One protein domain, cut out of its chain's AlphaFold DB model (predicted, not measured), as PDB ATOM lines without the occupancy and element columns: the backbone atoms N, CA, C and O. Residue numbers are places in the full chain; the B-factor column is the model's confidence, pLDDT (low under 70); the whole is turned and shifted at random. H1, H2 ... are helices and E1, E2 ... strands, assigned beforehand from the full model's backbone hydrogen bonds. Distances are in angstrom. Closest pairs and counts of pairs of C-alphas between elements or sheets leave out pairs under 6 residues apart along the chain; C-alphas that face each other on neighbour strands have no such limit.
ATOM      1  N   THR A 177     161.503 160.832 115.543       63.81
ATOM      2  CA  THR A 177     162.490 161.488 116.414       63.81
ATOM      3  C   THR A 177     161.774 162.090 117.625       63.81
ATOM      4  O   THR A 177     160.914 162.958 117.423       63.81
ATOM      5  N   PRO A 178     162.117 161.682 118.865       66.19
ATOM      6  CA  PRO A 178     161.526 162.273 120.056       66.19
ATOM      7  C   PRO A 178     161.755 163.790 120.073       66.19
ATOM      8  O   PRO A 178     162.632 164.323 119.375       66.19
ATOM      9  N   ARG A 179     160.912 164.507 120.828       69.75
ATOM     10  CA  ARG A 179     161.004 165.971 120.940       69.75
ATOM     11  C   ARG A 179     162.426 166.368 121.346       69.75
ATOM     12  O   ARG A 179     163.047 165.717 122.177       69.75
ATOM     13  N   LEU A 180     162.925 167.431 120.714       77.25
ATOM     14  CA  LEU A 180     164.228 168.017 121.024       77.25
ATOM     15  C   LEU A 180     164.273 168.381 122.508       77.25
ATOM     16  O   LEU A 180     163.430 169.153 122.958       77.25
ATOM     17  N   ASP A 181     165.264 167.860 123.223       78.75
ATOM     18  CA  ASP A 181     165.509 168.202 124.621       78.75
ATOM     19  C   ASP A 181     166.778 169.051 124.714       78.75
ATOM     20  O   ASP A 181     167.899 168.540 124.772       78.75
ATOM     21  N   TYR A 182     166.587 170.370 124.673       81.31
ATOM     22  CA  TYR A 182     167.655 171.337 124.915       81.31
ATOM     23  C   TYR A 182     167.768 171.735 126.390       81.31
ATOM     24  O   TYR A 182     168.637 172.545 126.709       81.31
ATOM     25  N   ALA A 183     166.938 171.192 127.285       81.00
ATOM     26  CA  ALA A 183     167.030 171.481 128.710       81.00
ATOM     27  C   ALA A 183     168.239 170.761 129.328       81.00
ATOM     28  O   ALA A 183     168.959 171.345 130.140       81.00
ATOM     29  N   CYS A 184     168.532 169.536 128.879       78.69
ATOM     30  CA  CYS A 184     169.723 168.809 129.312       78.69
ATOM     31  C   CYS A 184     171.011 169.451 128.766       78.69
ATOM     32  O   CYS A 184     171.094 169.751 127.576       78.69
ATOM     33  N   SER A 185     172.035 169.634 129.610       78.25
ATOM     34  CA  SER A 185     173.346 170.164 129.200       78.25
ATOM     35  C   SER A 185     174.203 169.166 128.419       78.25
ATOM     36  O   SER A 185     175.077 169.593 127.663       78.25
ATOM     37  N   ASP A 186     173.971 167.865 128.613       85.06
ATOM     38  CA  ASP A 186     174.635 166.787 127.878       85.06
ATOM     39  C   ASP A 186     173.582 165.967 127.111       85.06
ATOM     40  O   ASP A 186     172.814 165.224 127.726       85.06
ATOM     41  N   PRO A 187     173.452 166.154 125.788       88.75
ATOM     42  CA  PRO A 187     172.375 165.537 125.026       88.75
ATOM     43  C   PRO A 187     172.577 164.020 124.912       88.75
ATOM     44  O   PRO A 187     173.568 163.597 124.306       88.75
ATOM     45  N   PRO A 188     171.636 163.188 125.403       90.81
ATOM     46  CA  PRO A 188     171.729 161.745 125.231       90.81
ATOM     47  C   PRO A 188     171.711 161.359 123.750       90.81
ATOM     48  O   PRO A 188     171.143 162.055 122.897       90.81
ATOM     49  N   TRP A 189     172.320 160.217 123.440       93.12
ATOM     50  CA  TRP A 189     172.236 159.632 122.104       93.12
ATOM     51  C   TRP A 189     170.815 159.130 121.831       93.12
ATOM     52  O   TRP A 189     170.164 158.577 122.710       93.12
ATOM     53  N   LEU A 190     170.334 159.356 120.609       92.56
ATOM     54  CA  LEU A 190     169.006 158.937 120.160       92.56
ATOM     55  C   LEU A 190     169.071 157.879 119.073       92.56
ATOM     56  O   LEU A 190     168.251 156.970 119.060       92.56
ATOM     57  N   LYS A 191     169.991 158.031 118.118       94.94
ATOM     58  CA  LYS A 191     170.047 157.165 116.941       94.94
ATOM     59  C   LYS A 191     171.463 156.740 116.640       94.94
ATOM     60  O   LYS A 191     172.350 157.590 116.604       94.94
ATOM     61  N   VAL A 192     171.654 155.453 116.373       96.00
ATOM     62  CA  VAL A 192     172.946 154.862 116.008       96.00
ATOM     63  C   VAL A 192     172.791 154.076 114.711       96.00
ATOM     64  O   VAL A 192     172.194 153.008 114.684       96.00
ATOM     65  N   PHE A 193     173.332 154.598 113.619       96.75
ATOM     66  CA  PHE A 193     173.399 153.886 112.350       96.75
ATOM     67  C   PHE A 193     174.806 153.327 112.162       96.75
ATOM     68  O   PHE A 193     175.778 154.084 112.152       96.75
ATOM     69  N   VAL A 194     174.912 152.016 111.982       95.94
ATOM     70  CA  VAL A 194     176.173 151.316 111.737       95.94
ATOM     71  C   VAL A 194     176.190 150.862 110.287       95.94
ATOM     72  O   VAL A 194     175.270 150.184 109.847       95.94
ATOM     73  N   SER A 195     177.227 151.219 109.537       92.38
ATOM     74  CA  SER A 195     177.507 150.620 108.233       92.38
ATOM     75  C   SER A 195     178.766 149.791 108.358       92.38
ATOM     76  O   SER A 195     179.815 150.330 108.710       92.38
ATOM     77  N   VAL A 196     178.675 148.508 108.044       88.19
ATOM     78  CA  VAL A 196     179.853 147.651 107.944       88.19
ATOM     79  C   VAL A 196     180.303 147.584 106.495       88.19
ATOM     80  O   VAL A 196     179.476 147.473 105.591       88.19
ATOM     81  N   ASP A 197     181.607 147.732 106.281       77.19
ATOM     82  CA  ASP A 197     182.218 147.730 104.959       77.19
ATOM     83  C   ASP A 197     183.144 146.519 104.825       77.19
ATOM     84  O   ASP A 197     184.145 146.371 105.539       77.19
ATOM     85  N   THR A 198     182.783 145.634 103.900       57.22
ATOM     86  CA  THR A 198     183.702 144.649 103.338       57.22
ATOM     87  C   THR A 198     184.420 145.315 102.181       57.22
ATOM     88  O   THR A 198     183.782 145.634 101.175       57.22
ATOM     89  N   SER A 199     185.727 145.537 102.318       54.69
ATOM     90  CA  SER A 199     186.535 146.142 101.257       54.69
ATOM     91  C   SER A 199     186.255 145.446  99.926       54.69
ATOM     92  O   SER A 199     186.560 144.270  99.760       54.69
ATOM     93  N   VAL A 200     185.713 146.185  98.957       47.56
ATOM     94  CA  VAL A 200     185.450 145.670  97.599       47.56
ATOM     95  C   VAL A 200     186.756 145.280  96.884       47.56
ATOM     96  O   VAL A 200     186.734 144.548  95.901       47.56
ATOM     97  N   PHE A 201     187.902 145.753  97.388       45.03
ATOM     98  CA  PHE A 201     189.234 145.456  96.860       45.03
ATOM     99  C   PHE A 201     189.942 144.302  97.577       45.03
ATOM    100  O   PHE A 201     191.005 143.882  97.124       45.03
ATOM    101  N   ALA A 202     189.407 143.808  98.697       45.47
ATOM    102  CA  ALA A 202     189.970 142.642  99.356       45.47
ATOM    103  C   ALA A 202     189.422 141.383  98.679       45.47
ATOM    104  O   ALA A 202     188.219 141.211  98.520       45.47
ATOM    105  N   THR A 203     190.319 140.485  98.282       46.00
ATOM    106  CA  THR A 203     189.963 139.126  97.839       46.00
ATOM    107  C   THR A 203     189.331 138.301  98.959       46.00
ATOM    108  O   THR A 203     188.729 137.263  98.704       46.00
ATOM    109  N   ASP A 204     189.490 138.760 100.198       54.88
ATOM    110  CA  ASP A 204     188.877 138.201 101.383       54.88
ATOM    111  C   ASP A 204     187.574 138.961 101.667       54.88
ATOM    112  O   ASP A 204     187.575 140.188 101.761       54.88
ATOM    113  N   ASN A 205     186.457 138.252 101.833       59.97
ATOM    114  CA  ASN A 205     185.145 138.832 102.173       59.97
ATOM    115  C   ASN A 205     185.095 139.390 103.615       59.97
ATOM    116  O   ASN A 205     184.019 139.586 104.186       59.97
ATOM    117  N   ALA A 206     186.261 139.638 104.198       62.78
ATOM    118  CA  ALA A 206     186.516 140.138 105.525       62.78
ATOM    119  C   ALA A 206     185.900 141.522 105.769       62.78
ATOM    120  O   ALA A 206     185.946 142.439 104.942       62.78
ATOM    121  N   LEU A 207     185.350 141.686 106.971       76.81
ATOM    122  CA  LEU A 207     185.001 142.999 107.505       76.81
ATOM    123  C   LEU A 207     186.296 143.772 107.781       76.81
ATOM    124  O   LEU A 207     187.156 143.294 108.510       76.81
ATOM    125  N   HIS A 208     186.458 144.970 107.226       82.94
ATOM    126  CA  HIS A 208     187.683 145.751 107.454       82.94
ATOM    127  C   HIS A 208     187.427 147.063 108.172       82.94
ATOM    128  O   HIS A 208     188.299 147.535 108.901       82.94
ATOM    129  N   LEU A 209     186.246 147.647 107.985       88.69
ATOM    130  CA  LEU A 209     185.881 148.922 108.580       88.69
ATOM    131  C   LEU A 209     184.434 148.864 109.067       88.69
ATOM    132  O   LEU A 209     183.555 148.307 108.406       88.69
ATOM    133  N   ALA A 210     184.189 149.481 110.217       93.06
ATOM    134  CA  ALA A 210     182.846 149.792 110.682       93.06
ATOM    135  C   ALA A 210     182.703 151.305 110.826       93.06
ATOM    136  O   ALA A 210     183.515 151.974 111.468       93.06
ATOM    137  N   TYR A 211     181.660 151.856 110.224       94.75
ATOM    138  CA  TYR A 211     181.361 153.276 110.268       94.75
ATOM    139  C   TYR A 211     180.104 153.517 111.092       94.75
ATOM    140  O   TYR A 211     179.100 152.823 110.938       94.75
ATOM    141  N   TYR A 212     180.136 154.552 111.921       96.94
ATOM    142  CA  TYR A 212     179.034 154.935 112.790       96.94
ATOM    143  C   TYR A 212     178.577 156.339 112.430       96.94
ATOM    144  O   TYR A 212     179.379 157.272 112.395       96.94
ATOM    145  N   LEU A 213     177.276 156.491 112.213       97.38
ATOM    146  CA  LEU A 213     176.589 157.771 112.232       97.38
ATOM    147  C   LEU A 213     175.671 157.799 113.442       97.38
ATOM    148  O   LEU A 213     174.719 157.026 113.523       97.38
ATOM    149  N   VAL A 214     175.940 158.705 114.372       96.19
ATOM    150  CA  VAL A 214     175.173 158.815 115.614       96.19
ATOM    151  C   VAL A 214     174.521 160.180 115.722       96.19
ATOM    152  O   VAL A 214     175.123 161.181 115.344       96.19
ATOM    153  N   GLN A 215     173.289 160.238 116.214       95.00
ATOM    154  CA  GLN A 215     172.552 161.480 116.428       95.00
ATOM    155  C   GLN A 215     172.099 161.579 117.880       95.00
ATOM    156  O   GLN A 215     171.584 160.610 118.434       95.00
ATOM    157  N   ASN A 216     172.286 162.750 118.485       93.75
ATOM    158  CA  ASN A 216     171.860 163.035 119.855       93.75
ATOM    159  C   ASN A 216     170.514 163.780 119.919       93.75
ATOM    160  O   ASN A 216     169.937 164.149 118.891       93.75
ATOM    161  N   SER A 217     170.028 164.042 121.133       90.44
ATOM    162  CA  SER A 217     168.758 164.742 121.389       90.44
ATOM    163  C   SER A 217     168.715 166.195 120.915       90.44
ATOM    164  O   SER A 217     167.636 166.766 120.768       90.44
ATOM    165  N   TRP A 218     169.867 166.785 120.591       91.00
ATOM    166  CA  TRP A 218     169.977 168.108 119.972       91.00
ATOM    167  C   TRP A 218     169.952 168.061 118.437       91.00
ATOM    168  O   TRP A 218     170.105 169.107 117.793       91.00
ATOM    169  N   ARG A 219     169.773 166.867 117.848       90.44
ATOM    170  CA  ARG A 219     169.921 166.570 116.411       90.44
ATOM    171  C   ARG A 219     171.305 166.911 115.855       90.44
ATOM    172  O   ARG A 219     171.455 167.161 114.660       90.44
ATOM    173  N   GLU A 220     172.328 166.937 116.703       93.31
ATOM    174  CA  GLU A 220     173.704 166.931 116.222       93.31
ATOM    175  C   GLU A 220     174.036 165.515 115.752       93.31
ATOM    176  O   GLU A 220     173.785 164.551 116.475       93.31
ATOM    177  N   THR A 221     174.602 165.397 114.553       95.38
ATOM    178  CA  THR A 221     175.060 164.116 114.011       95.38
ATOM    179  C   THR A 221     176.580 164.058 114.039       95.38
ATOM    180  O   THR A 221     177.251 165.035 113.701       95.38
ATOM    181  N   PHE A 222     177.121 162.910 114.428       97.06
ATOM    182  CA  PHE A 222     178.548 162.640 114.509       97.06
ATOM    183  C   PHE A 222     178.889 161.411 113.679       97.06
ATOM    184  O   PHE A 222     178.075 160.501 113.531       97.06
ATOM    185  N   PHE A 223     180.104 161.406 113.152       97.06
ATOM    186  CA  PHE A 223     180.691 160.313 112.408       97.06
ATOM    187  C   PHE A 223     181.925 159.787 113.140       97.06
ATOM    188  O   PHE A 223     182.774 160.572 113.572       97.06
ATOM    189  N   SER A 224     182.047 158.466 113.224       96.25
ATOM    190  CA  SER A 224     183.273 157.789 113.649       96.25
ATOM    191  C   SER A 224     183.522 156.550 112.797       96.25
ATOM    192  O   SER A 224     182.574 155.881 112.393       96.25
ATOM    193  N   ALA A 225     184.790 156.225 112.566       93.88
ATOM    194  CA  ALA A 225     185.217 155.004 111.896       93.88
ATOM    195  C   ALA A 225     186.002 154.126 112.877       93.88
ATOM    196  O   ALA A 225     186.738 154.640 113.720       93.88
ATOM    197  N   LEU A 226     185.836 152.815 112.758       94.62
ATOM    198  CA  LEU A 226     186.576 151.799 113.490       94.62
ATOM    199  C   LEU A 226     187.328 150.937 112.480       94.62
ATOM    200  O   LEU A 226     186.714 150.315 111.612       94.62
ATOM    201  N   ASP A 227     188.652 150.925 112.601       92.25
ATOM    202  CA  ASP A 227     189.521 150.070 111.799       92.25
ATOM    203  C   ASP A 227     189.564 148.665 112.400       92.25
ATOM    204  O   ASP A 227     189.952 148.497 113.553       92.25
ATOM    205  N   LEU A 228     189.165 147.666 111.618       91.38
ATOM    206  CA  LEU A 228     189.071 146.263 112.021       91.38
ATOM    207  C   LEU A 228     190.104 145.380 111.306       91.38
ATOM    208  O   LEU A 228     190.101 144.164 111.493       91.38
ATOM    209  N   ARG A 229     191.012 145.963 110.508       88.38
ATOM    210  CA  ARG A 229     192.032 145.211 109.750       88.38
ATOM    211  C   ARG A 229     192.977 144.404 110.636       88.38
ATOM    212  O   ARG A 229     193.491 143.385 110.197       88.38
ATOM    213  N   HIS A 230     193.183 144.854 111.870       88.31
ATOM    214  CA  HIS A 230     194.034 144.198 112.862       88.31
ATOM    215  C   HIS A 230     193.326 143.066 113.626       88.31
ATOM    216  O   HIS A 230     193.963 142.372 114.409       88.31
ATOM    217  N   VAL A 231     192.014 142.897 113.442       90.19
ATOM    218  CA  VAL A 231     191.228 141.873 114.134       90.19
ATOM    219  C   VAL A 231     191.187 140.620 113.268       90.19
ATOM    220  O   VAL A 231     190.812 140.681 112.096       90.19
ATOM    221  N   GLU A 232     191.572 139.488 113.850       85.44
ATOM    222  CA  GLU A 232     191.897 138.258 113.116       85.44
ATOM    223  C   GLU A 232     190.671 137.517 112.561       85.44
ATOM    224  O   GLU A 232     190.756 136.898 111.504       85.44
ATOM    225  N   ASN A 233     189.521 137.586 113.241       88.69
ATOM    226  CA  ASN A 233     188.320 136.821 112.883       88.69
ATOM    227  C   ASN A 233     187.071 137.712 112.809       88.69
ATOM    228  O   ASN A 233     186.842 138.554 113.677       88.69
ATOM    229  N   ASP A 234     186.223 137.466 111.810       87.12
ATOM    230  CA  ASP A 234     184.927 138.118 111.601       87.12
ATOM    231  C   ASP A 234     183.997 138.101 112.823       87.12
ATOM    232  O   ASP A 234     183.286 139.080 113.050       87.12
ATOM    233  N   PHE A 235     184.018 137.051 113.648       91.50
ATOM    234  CA  PHE A 235     183.248 137.015 114.898       91.50
ATOM    235  C   PHE A 235     183.699 138.112 115.873       91.50
ATOM    236  O   PHE A 235     182.876 138.875 116.380       91.50
ATOM    237  N   LEU A 236     185.016 138.253 116.075       93.19
ATOM    238  CA  LEU A 236     185.594 139.309 116.914       93.19
ATOM    239  C   LEU A 236     185.368 140.698 116.309       93.19
ATOM    240  O   LEU A 236     185.140 141.661 117.037       93.19
ATOM    241  N   ARG A 237     185.362 140.813 114.977       92.88
ATOM    242  CA  ARG A 237     185.021 142.065 114.285       92.88
ATOM    243  C   ARG A 237     183.573 142.473 114.519       92.88
ATOM    244  O   ARG A 237     183.310 143.652 114.763       92.88
ATOM    245  N   CYS A 238     182.643 141.519 114.485       94.38
ATOM    246  CA  CYS A 238     181.243 141.759 114.832       94.38
ATOM    247  C   CYS A 238     181.115 142.193 116.299       94.38
ATOM    248  O   CYS A 238     180.430 143.175 116.581       94.38
ATOM    249  N   TYR A 239     181.835 141.533 117.212       95.88
ATOM    250  CA  TYR A 239     181.872 141.898 118.630       95.88
ATOM    251  C   TYR A 239     182.392 143.327 118.858       95.88
ATOM    252  O   TYR A 239     181.723 144.130 119.508       95.88
ATOM    253  N   GLU A 240     183.544 143.692 118.289       96.50
ATOM    254  CA  GLU A 240     184.101 145.046 118.431       96.50
ATOM    255  C   GLU A 240     183.206 146.102 117.766       96.50
ATOM    256  O   GLU A 240     183.016 147.197 118.306       96.50
ATOM    257  N   THR A 241     182.559 145.753 116.648       96.00
ATOM    258  CA  THR A 241     181.569 146.625 116.007       96.00
ATOM    259  C   THR A 241     180.373 146.887 116.928       96.00
ATOM    260  O   THR A 241     179.993 148.047 117.135       96.00
ATOM    261  N   ALA A 242     179.811 145.824 117.513       97.19
ATOM    262  CA  ALA A 242     178.699 145.878 118.458       97.19
ATOM    263  C   ALA A 242     179.064 146.682 119.710       97.19
ATOM    264  O   ALA A 242     178.312 147.558 120.129       97.19
ATOM    265  N   LYS A 243     180.259 146.462 120.262       96.81
ATOM    266  CA  LYS A 243     180.792 147.206 121.410       96.81
ATOM    267  C   LYS A 243     180.915 148.698 121.108       96.81
ATOM    268  O   LYS A 243     180.578 149.533 121.948       96.81
ATOM    269  N   GLY A 244     181.351 149.054 119.897       96.12
ATOM    270  CA  GLY A 244     181.364 150.435 119.417       96.12
ATOM    271  C   GLY A 244     179.967 151.066 119.381       96.12
ATOM    272  O   GLY A 244     179.798 152.186 119.861       96.12
ATOM    273  N   ALA A 245     178.958 150.340 118.891       96.31
ATOM    274  CA  ALA A 245     177.568 150.805 118.886       96.31
ATOM    275  C   ALA A 245     177.008 150.942 120.313       96.31
ATOM    276  O   ALA A 245     176.410 151.967 120.656       96.31
ATOM    277  N   TRP A 246     177.275 149.953 121.168       95.88
ATOM    278  CA  TRP A 246     176.825 149.913 122.556       95.88
ATOM    279  C   TRP A 246     177.318 151.109 123.371       95.88
ATOM    280  O   TRP A 246     176.562 151.666 124.165       95.88
ATOM    281  N   ARG A 247     178.539 151.601 123.111       95.00
ATOM    282  CA  ARG A 247     179.075 152.807 123.772       95.00
ATOM    283  C   ARG A 247     178.172 154.035 123.643       95.00
ATOM    284  O   ARG A 247     178.176 154.873 124.549       95.00
ATOM    285  N   TYR A 248     177.441 154.145 122.536       94.25
ATOM    286  CA  TYR A 248     176.468 155.208 122.304       94.25
ATOM    287  C   TYR A 248     175.109 154.860 122.911       94.25
ATOM    288  O   TYR A 248     174.525 155.696 123.595       94.25
ATOM    289  N   LEU A 249     174.642 153.622 122.721       92.94
ATOM    290  CA  LEU A 249     173.339 153.163 123.215       92.94
ATOM    291  C   LEU A 249     173.231 153.195 124.744       92.94
ATOM    292  O   LEU A 249     172.225 153.666 125.264       92.94
ATOM    293  N   GLN A 250     174.282 152.801 125.471       90.38
ATOM    294  CA  GLN A 250     174.307 152.833 126.942       90.38
ATOM    295  C   GLN A 250     174.187 154.259 127.517       90.38
ATOM    296  O   GLN A 250     173.732 154.451 128.640       90.38
ATOM    297  N   LYS A 251     174.618 155.268 126.743       86.75
ATOM    298  CA  LYS A 251     174.549 156.701 127.081       86.75
ATOM    299  C   LYS A 251     173.305 157.377 126.491       86.75
ATOM    300  O   LYS A 251     173.197 158.603 126.511       86.75
ATOM    301  N   GLY A 252     172.422 156.602 125.874       83.56
ATOM    302  CA  GLY A 252     171.186 157.090 125.295       83.56
ATOM    303  C   GLY A 252     170.034 157.105 126.296       83.56
ATOM    304  O   GLY A 252     170.185 156.739 127.462       83.56
ATOM    305  N   LEU A 253     168.859 157.540 125.839       75.69
ATOM    306  CA  LEU A 253     167.648 157.489 126.663       75.69
ATOM    307  C   LEU A 253     167.224 156.025 126.886       75.69
ATOM    308  O   LEU A 253     167.132 155.281 125.897       75.69
ATOM    309  N   PRO A 254     166.924 155.605 128.135       69.56
ATOM    310  CA  PRO A 254     166.407 154.268 128.422       69.56
ATOM    311  C   PRO A 254     165.160 153.971 127.581       69.56
ATOM    312  O   PRO A 254     164.207 154.747 127.591       69.56
ATOM    313  N   GLY A 255     165.188 152.884 126.804       68.69
ATOM    314  CA  GLY A 255     164.083 152.486 125.920       68.69
ATOM    315  C   GLY A 255     163.806 153.414 124.726       68.69
ATOM    316  O   GLY A 255     162.879 153.147 123.969       68.69
ATOM    317  N   GLY A 256     164.585 154.488 124.540       76.69
ATOM    318  CA  GLY A 256     164.345 155.509 123.510       76.69
ATOM    319  C   GLY A 256     165.415 155.608 122.421       76.69
ATOM    320  O   GLY A 256     165.249 156.383 121.483       76.69
ATOM    321  N   SER A 257     166.519 154.864 122.543       87.12
ATOM    322  CA  SER A 257     167.605 154.901 121.558       87.12
ATOM    323  C   SER A 257     167.386 153.867 120.460       87.12
ATOM    324  O   SER A 257     167.387 152.665 120.721       87.12
ATOM    325  N   GLU A 258     167.228 154.334 119.227       92.81
ATOM    326  CA  GLU A 258     167.084 153.491 118.042       92.81
ATOM    327  C   GLU A 258     168.460 153.164 117.452       92.81
ATOM    328  O   GLU A 258     169.377 153.993 117.449       92.81
ATOM    329  N   TYR A 259     168.603 151.978 116.868       94.50
ATOM    330  CA  TYR A 259     169.769 151.655 116.057       94.50
ATOM    331  C   TYR A 259     169.383 150.916 114.781       94.50
ATOM    332  O   TYR A 259     168.302 150.342 114.676       94.50
ATOM    333  N   ALA A 260     170.268 150.971 113.792       94.94
ATOM    334  CA  ALA A 260     170.146 150.218 112.555       94.94
ATOM    335  C   ALA A 260     171.531 149.789 112.079       94.94
ATOM    336  O   ALA A 260     172.469 150.590 112.099       94.94
ATOM    337  N   ILE A 261     171.647 148.545 111.619       93.88
ATOM    338  CA  ILE A 261     172.874 148.013 111.031       93.88
ATOM    339  C   ILE A 261     172.650 147.808 109.535       93.88
ATOM    340  O   ILE A 261     171.655 147.237 109.086       93.88
ATOM    341  N   TYR A 262     173.576 148.330 108.745       90.75
ATOM    342  CA  TYR A 262     173.605 148.197 107.304       90.75
ATOM    343  C   TYR A 262     174.828 147.395 106.894       90.75
ATOM    344  O   TYR A 262     175.962 147.851 107.037       90.75
ATOM    345  N   ASP A 263     174.562 146.222 106.337       87.19
ATOM    346  CA  ASP A 263     175.551 145.424 105.635       87.19
ATOM    347  C   ASP A 263     175.489 145.743 104.135       87.19
ATOM    348  O   ASP A 263     174.417 145.735 103.512       87.19
ATOM    349  N   SER A 264     176.638 146.095 103.559       73.31
ATOM    350  CA  SER A 264     176.767 146.409 102.140       73.31
ATOM    351  C   SER A 264     176.767 145.165 101.242       73.31
ATOM    352  O   SER A 264     176.609 145.307 100.022       73.31
ATOM    353  N   ARG A 265     176.892 143.952 101.797       71.44
ATOM    354  CA  ARG A 265     176.903 142.706 101.020       71.44
ATOM    355  C   ARG A 265     175.627 142.571 100.181       71.44
ATOM    356  O   ARG A 265     174.497 142.678 100.653       71.44
ATOM    357  N   ALA A 266     175.808 142.378  98.875       52.66
ATOM    358  CA  ALA A 266     174.709 142.263  97.916       52.66
ATOM    359  C   ALA A 266     173.990 140.901  97.976       52.66
ATOM    360  O   ALA A 266     172.907 140.774  97.411       52.66
ATOM    361  N   SER A 267     174.573 139.905  98.653       54.88
ATOM    362  CA  SER A 267     174.154 138.499  98.616       54.88
ATOM    363  C   SER A 267     172.965 138.147  99.517       54.88
ATOM    364  O   SER A 267     172.557 136.992  99.537       54.88
ATOM    365  N   GLY A 268     172.388 139.098 100.260       56.62
ATOM    366  CA  GLY A 268     171.281 138.815 101.188       56.62
ATOM    367  C   GLY A 268     171.689 138.014 102.432       56.62
ATOM    368  O   GLY A 268     170.864 137.824 103.324       56.62
ATOM    369  N   ASP A 269     172.955 137.599 102.527       65.06
ATOM    370  CA  ASP A 269     173.526 136.994 103.723       65.06
ATOM    371  C   ASP A 269     173.867 138.090 104.744       65.06
ATOM    372  O   ASP A 269     174.973 138.626 104.786       65.06
ATOM    373  N   ASN A 270     172.869 138.450 105.553       80.50
ATOM    374  CA  ASN A 270     172.976 139.439 106.630       80.50
ATOM    375  C   ASN A 270     173.621 138.857 107.904       80.50
ATOM    376  O   ASN A 270     173.363 139.360 108.999       80.50
ATOM    377  N   ARG A 271     174.424 137.787 107.808       87.69
ATOM    378  CA  ARG A 271     175.011 137.117 108.979       87.69
ATOM    379  C   ARG A 271     175.776 138.077 109.885       87.69
ATOM    380  O   ARG A 271     175.557 138.053 111.089       87.69
ATOM    381  N   SER A 272     176.612 138.950 109.322       89.31
ATOM    382  CA  SER A 272     177.379 139.923 110.108       89.31
ATOM    383  C   SER A 272     176.470 140.915 110.830       89.31
ATOM    384  O   SER A 272     176.649 141.137 112.023       89.31
ATOM    385  N   ALA A 273     175.455 141.458 110.149       91.06
ATOM    386  CA  ALA A 273     174.474 142.335 110.787       91.06
ATOM    387  C   ALA A 273     173.750 141.632 111.944       91.06
ATOM    388  O   ALA A 273     173.701 142.176 113.042       91.06
ATOM    389  N   LYS A 274     173.286 140.396 111.728       92.94
ATOM    390  CA  LYS A 274     172.596 139.603 112.751       92.94
ATOM    391  C   LYS A 274     173.491 139.302 113.956       92.94
ATOM    392  O   LYS A 274     173.068 139.480 115.089       92.94
ATOM    393  N   THR A 275     174.743 138.906 113.735       94.44
ATOM    394  CA  THR A 275     175.694 138.654 114.830       94.44
ATOM    395  C   THR A 275     176.004 139.931 115.619       94.44
ATOM    396  O   THR A 275     176.123 139.888 116.840       94.44
ATOM    397  N   ILE A 276     176.103 141.089 114.955       95.31
ATOM    398  CA  ILE A 276     176.254 142.380 115.646       95.31
ATOM    399  C   ILE A 276     175.012 142.679 116.503       95.31
ATOM    400  O   ILE A 276     175.164 143.127 117.637       95.31
ATOM    401  N   GLU A 277     173.804 142.421 115.994       95.38
ATOM    402  CA  GLU A 277     172.550 142.579 116.750       95.38
ATOM    403  C   GLU A 277     172.508 141.675 117.985       95.38
ATOM    404  O   GLU A 277     172.227 142.161 119.078       95.38
ATOM    405  N   GLU A 278     172.862 140.396 117.837       96.56
ATOM    406  CA  GLU A 278     172.926 139.424 118.938       96.56
ATOM    407  C   GLU A 278     173.862 139.900 120.062       96.56
ATOM    408  O   GLU A 278     173.508 139.834 121.241       96.56
ATOM    409  N   PHE A 279     175.029 140.458 119.721       97.50
ATOM    410  CA  PHE A 279     175.927 141.039 120.722       97.50
ATOM    411  C   PHE A 279     175.359 142.291 121.393       97.50
ATOM    412  O   PHE A 279     175.527 142.456 122.599       97.50
ATOM    413  N   ILE A 280     174.699 143.181 120.641       95.56
ATOM    414  CA  ILE A 280     174.074 144.384 121.212       95.56
ATOM    415  C   ILE A 280     172.993 143.999 122.228       95.56
ATOM    416  O   ILE A 280     172.945 144.596 123.304       95.56
ATOM    417  N   GLU A 281     172.163 143.001 121.921       94.19
ATOM    418  CA  GLU A 281     171.147 142.514 122.859       94.19
ATOM    419  C   GLU A 281     171.785 141.844 124.083       94.19
ATOM    420  O   GLU A 281     171.409 142.166 125.208       94.19
ATOM    421  N   SER A 282     172.836 141.039 123.903       95.75
ATOM    422  CA  SER A 282     173.588 140.465 125.029       95.75
ATOM    423  C   SER A 282     174.170 141.541 125.962       95.75
ATOM    424  O   SER A 282     174.097 141.412 127.186       95.75
ATOM    425  N   PHE A 283     174.691 142.649 125.419       94.50
ATOM    426  CA  PHE A 283     175.152 143.775 126.240       94.50
ATOM    427  C   PHE A 283     174.010 144.455 127.000       94.50
ATOM    428  O   PHE A 283     174.194 144.859 128.150       94.50
ATOM    429  N   ARG A 284     172.830 144.565 126.381       90.94
ATOM    430  CA  ARG A 284     171.639 145.146 127.010       90.94
ATOM    431  C   ARG A 284     171.126 144.286 128.161       90.94
ATOM    432  O   ARG A 284     170.771 144.835 129.205       90.94
ATOM    433  N   GLU A 285     171.101 142.969 127.989       90.06
ATOM    434  CA  GLU A 285     170.721 142.020 129.040       90.06
ATOM    435  C   GLU A 285     171.677 142.118 130.234       90.06
ATOM    436  O   GLU A 285     171.225 142.304 131.364       90.06
ATOM    437  N   SER A 286     172.991 142.117 129.979       90.00
ATOM    438  CA  SER A 286     174.009 142.248 131.029       90.00
ATOM    439  C   SER A 286     173.893 143.561 131.816       90.00
ATOM    440  O   SER A 286     173.951 143.537 133.041       90.00
ATOM    441  N   ASP A 287     173.692 144.704 131.146       87.00
ATOM    442  CA  ASP A 287     173.531 146.004 131.827       87.00
ATOM    443  C   ASP A 287     172.228 146.070 132.643       87.00
ATOM    444  O   ASP A 287     172.158 146.733 133.677       87.00
ATOM    445  N   THR A 288     171.186 145.363 132.199       84.94
ATOM    446  CA  THR A 288     169.908 145.303 132.917       84.94
ATOM    447  C   THR A 288     170.034 144.497 134.208       84.94
ATOM    448  O   THR A 288     169.540 144.937 135.248       84.94
ATOM    449  N   GLU A 289     170.712 143.349 134.166       84.50
ATOM    450  CA  GLU A 289     170.969 142.539 135.360       84.50
ATOM    451  C   GLU A 289     171.882 143.272 136.350       84.50
ATOM    452  O   GLU A 289     171.525 143.403 137.521       84.50
ATOM    453  N   ASP A 290     172.970 143.892 135.877       83.81
ATOM    454  CA  ASP A 290     173.869 144.686 136.726       83.81
ATOM    455  C   ASP A 290     173.141 145.829 137.454       83.81
ATOM    456  O   ASP A 290     173.455 146.148 138.608       83.81
ATOM    457  N   ARG A 291     172.164 146.472 136.799       82.94
ATOM    458  CA  ARG A 291     171.339 147.521 137.418       82.94
ATOM    459  C   ARG A 291     170.414 146.958 138.490       82.94
ATOM    460  O   ARG A 291     170.380 147.521 139.581       82.94
ATOM    461  N   LYS A 292     169.728 145.840 138.226       84.12
ATOM    462  CA  LYS A 292     168.861 145.180 139.218       84.12
ATOM    463  C   LYS A 292     169.648 144.752 140.456       84.12
ATOM    464  O   LYS A 292     169.186 144.979 141.572       84.12
ATOM    465  N   THR A 293     170.843 144.186 140.280       84.62
ATOM    466  CA  THR A 293     171.707 143.783 141.400       84.62
ATOM    467  C   THR A 293     172.128 144.991 142.234       84.62
ATOM    468  O   THR A 293     171.991 144.972 143.455       84.62
ATOM    469  N   LYS A 294     172.555 146.088 141.593       84.38
ATOM    470  CA  LYS A 294     172.921 147.330 142.298       84.38
ATOM    471  C   LYS A 294     171.737 147.965 143.025       84.38
ATOM    472  O   LYS A 294     171.907 148.477 144.132       84.38
ATOM    473  N   GLU A 295     170.547 147.939 142.429       82.06
ATOM    474  CA  GLU A 295     169.324 148.422 143.070       82.06
ATOM    475  C   GLU A 295     168.983 147.582 144.306       82.06
ATOM    476  O   GLU A 295     168.766 148.157 145.376       82.06
ATOM    477  N   ALA A 296     169.039 146.250 144.209       79.62
ATOM    478  CA  ALA A 296     168.807 145.339 145.331       79.62
ATOM    479  C   ALA A 296     169.807 145.559 146.482       79.62
ATOM    480  O   ALA A 296     169.394 145.728 147.630       79.62
ATOM    481  N   GLU A 297     171.105 145.670 146.177       84.31
ATOM    482  CA  GLU A 297     172.140 145.975 147.176       84.31
ATOM    483  C   GLU A 297     171.939 147.351 147.830       84.31
ATOM    484  O   GLU A 297     172.205 147.531 149.023       84.31
ATOM    485  N   SER A 298     171.479 148.348 147.065       78.88
ATOM    486  CA  SER A 298     171.187 149.680 147.603       78.88
ATOM    487  C   SER A 298     169.989 149.654 148.558       78.88
ATOM    488  O   SER A 298     170.052 150.252 149.636       78.88
ATOM    489  N   MET A 299     168.941 148.897 148.212       76.12
ATOM    490  CA  MET A 299     167.750 148.733 149.039       76.12
ATOM    491  C   MET A 299     168.079 147.993 150.341       76.12
ATOM    492  O   MET A 299     167.662 148.435 151.414       76.12
ATOM    493  N   GLU A 300     168.900 146.944 150.278       75.88
ATOM    494  CA  GLU A 300     169.350 146.186 151.449       75.88
ATOM    495  C   GLU A 300     170.220 147.035 152.393       75.88
ATOM    496  O   GLU A 300     170.026 147.018 153.614       75.88
ATOM    497  N   LYS A 301     171.106 147.881 151.848       74.50
ATOM    498  CA  LYS A 301     171.879 148.855 152.639       74.50
ATOM    499  C   LYS A 301     170.971 149.878 153.324       74.50
ATOM    500  O   LYS A 301     171.112 150.092 154.529       74.50
ATOM    501  N   THR A 302     169.984 150.440 152.622       68.88
ATOM    502  CA  THR A 302     169.018 151.365 153.247       68.88
ATOM    503  C   THR A 302     168.127 150.700 154.298       68.88
ATOM    504  O   THR A 302     167.807 151.334 155.307       68.88
ATOM    505  N   ALA A 303     167.751 149.428 154.126       61.50
ATOM    506  CA  ALA A 303     166.992 148.672 155.125       61.50
ATOM    507  C   ALA A 303     167.835 148.382 156.382       61.50
ATOM    508  O   ALA A 303     167.361 148.545 157.509       61.50
ATOM    509  N   THR A 304     169.112 148.039 156.196       62.59
ATOM    510  CA  THR A 304     170.060 147.774 157.287       62.59
ATOM    511  C   THR A 304     170.403 149.049 158.071       62.59
ATOM    512  O   THR A 304     170.471 149.021 159.301       62.59
TER     513      THR A 304
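This is residues 177 to 304 of the 317 residues of an uncharacterized protein of Desulfobacterales bacterium (UniProt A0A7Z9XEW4). A twisted four-stranded sheet has H1 packed along one face; long H2 starts over that face and sticks out as an arm with residues 288 to 304. The 128 printed residues hold E1 E2 E3 H1 E4 H2 in chain order, in a mixed sheet ordered E3 E2 E1 E4. The class is mixed; the whole is loose, radius of gyration of the C-alphas 17.5 A, spanning 63 by 34 by 25 A.

Find C-alpha 189 at (172.236, 159.632, 122.104), where E1, residues 189 to 198, begins. E2 is 207 to 216, E3 221 to 227, H1 234 to 249, E4 258 to 263. H2, 271 to 304, runs 49.7 A to (170.060, 147.774, 157.287).

E1 E2 E3 form a meander, antiparallel neighbours in turn: see N 193 and O 213, 2.8 A, then N 212 and O 224, 2.8 A. E4 is parallel to E1: N 194 and O 260, 2.8 A. H1's height over the sheet is 8.6 A. H2 touches H1 with residues 272 to 283 alone, closest C-alphas Cys 238 and Ile 276, 5.1 A, at a steep tilt of 49 degrees. Every O i to N i+4 pair is within hydrogen-bond range in H2, 11 of 12 in H1.

The printed part has no cut and no long link. Confidence is under 70 in 21 residues, among them 198 to 206.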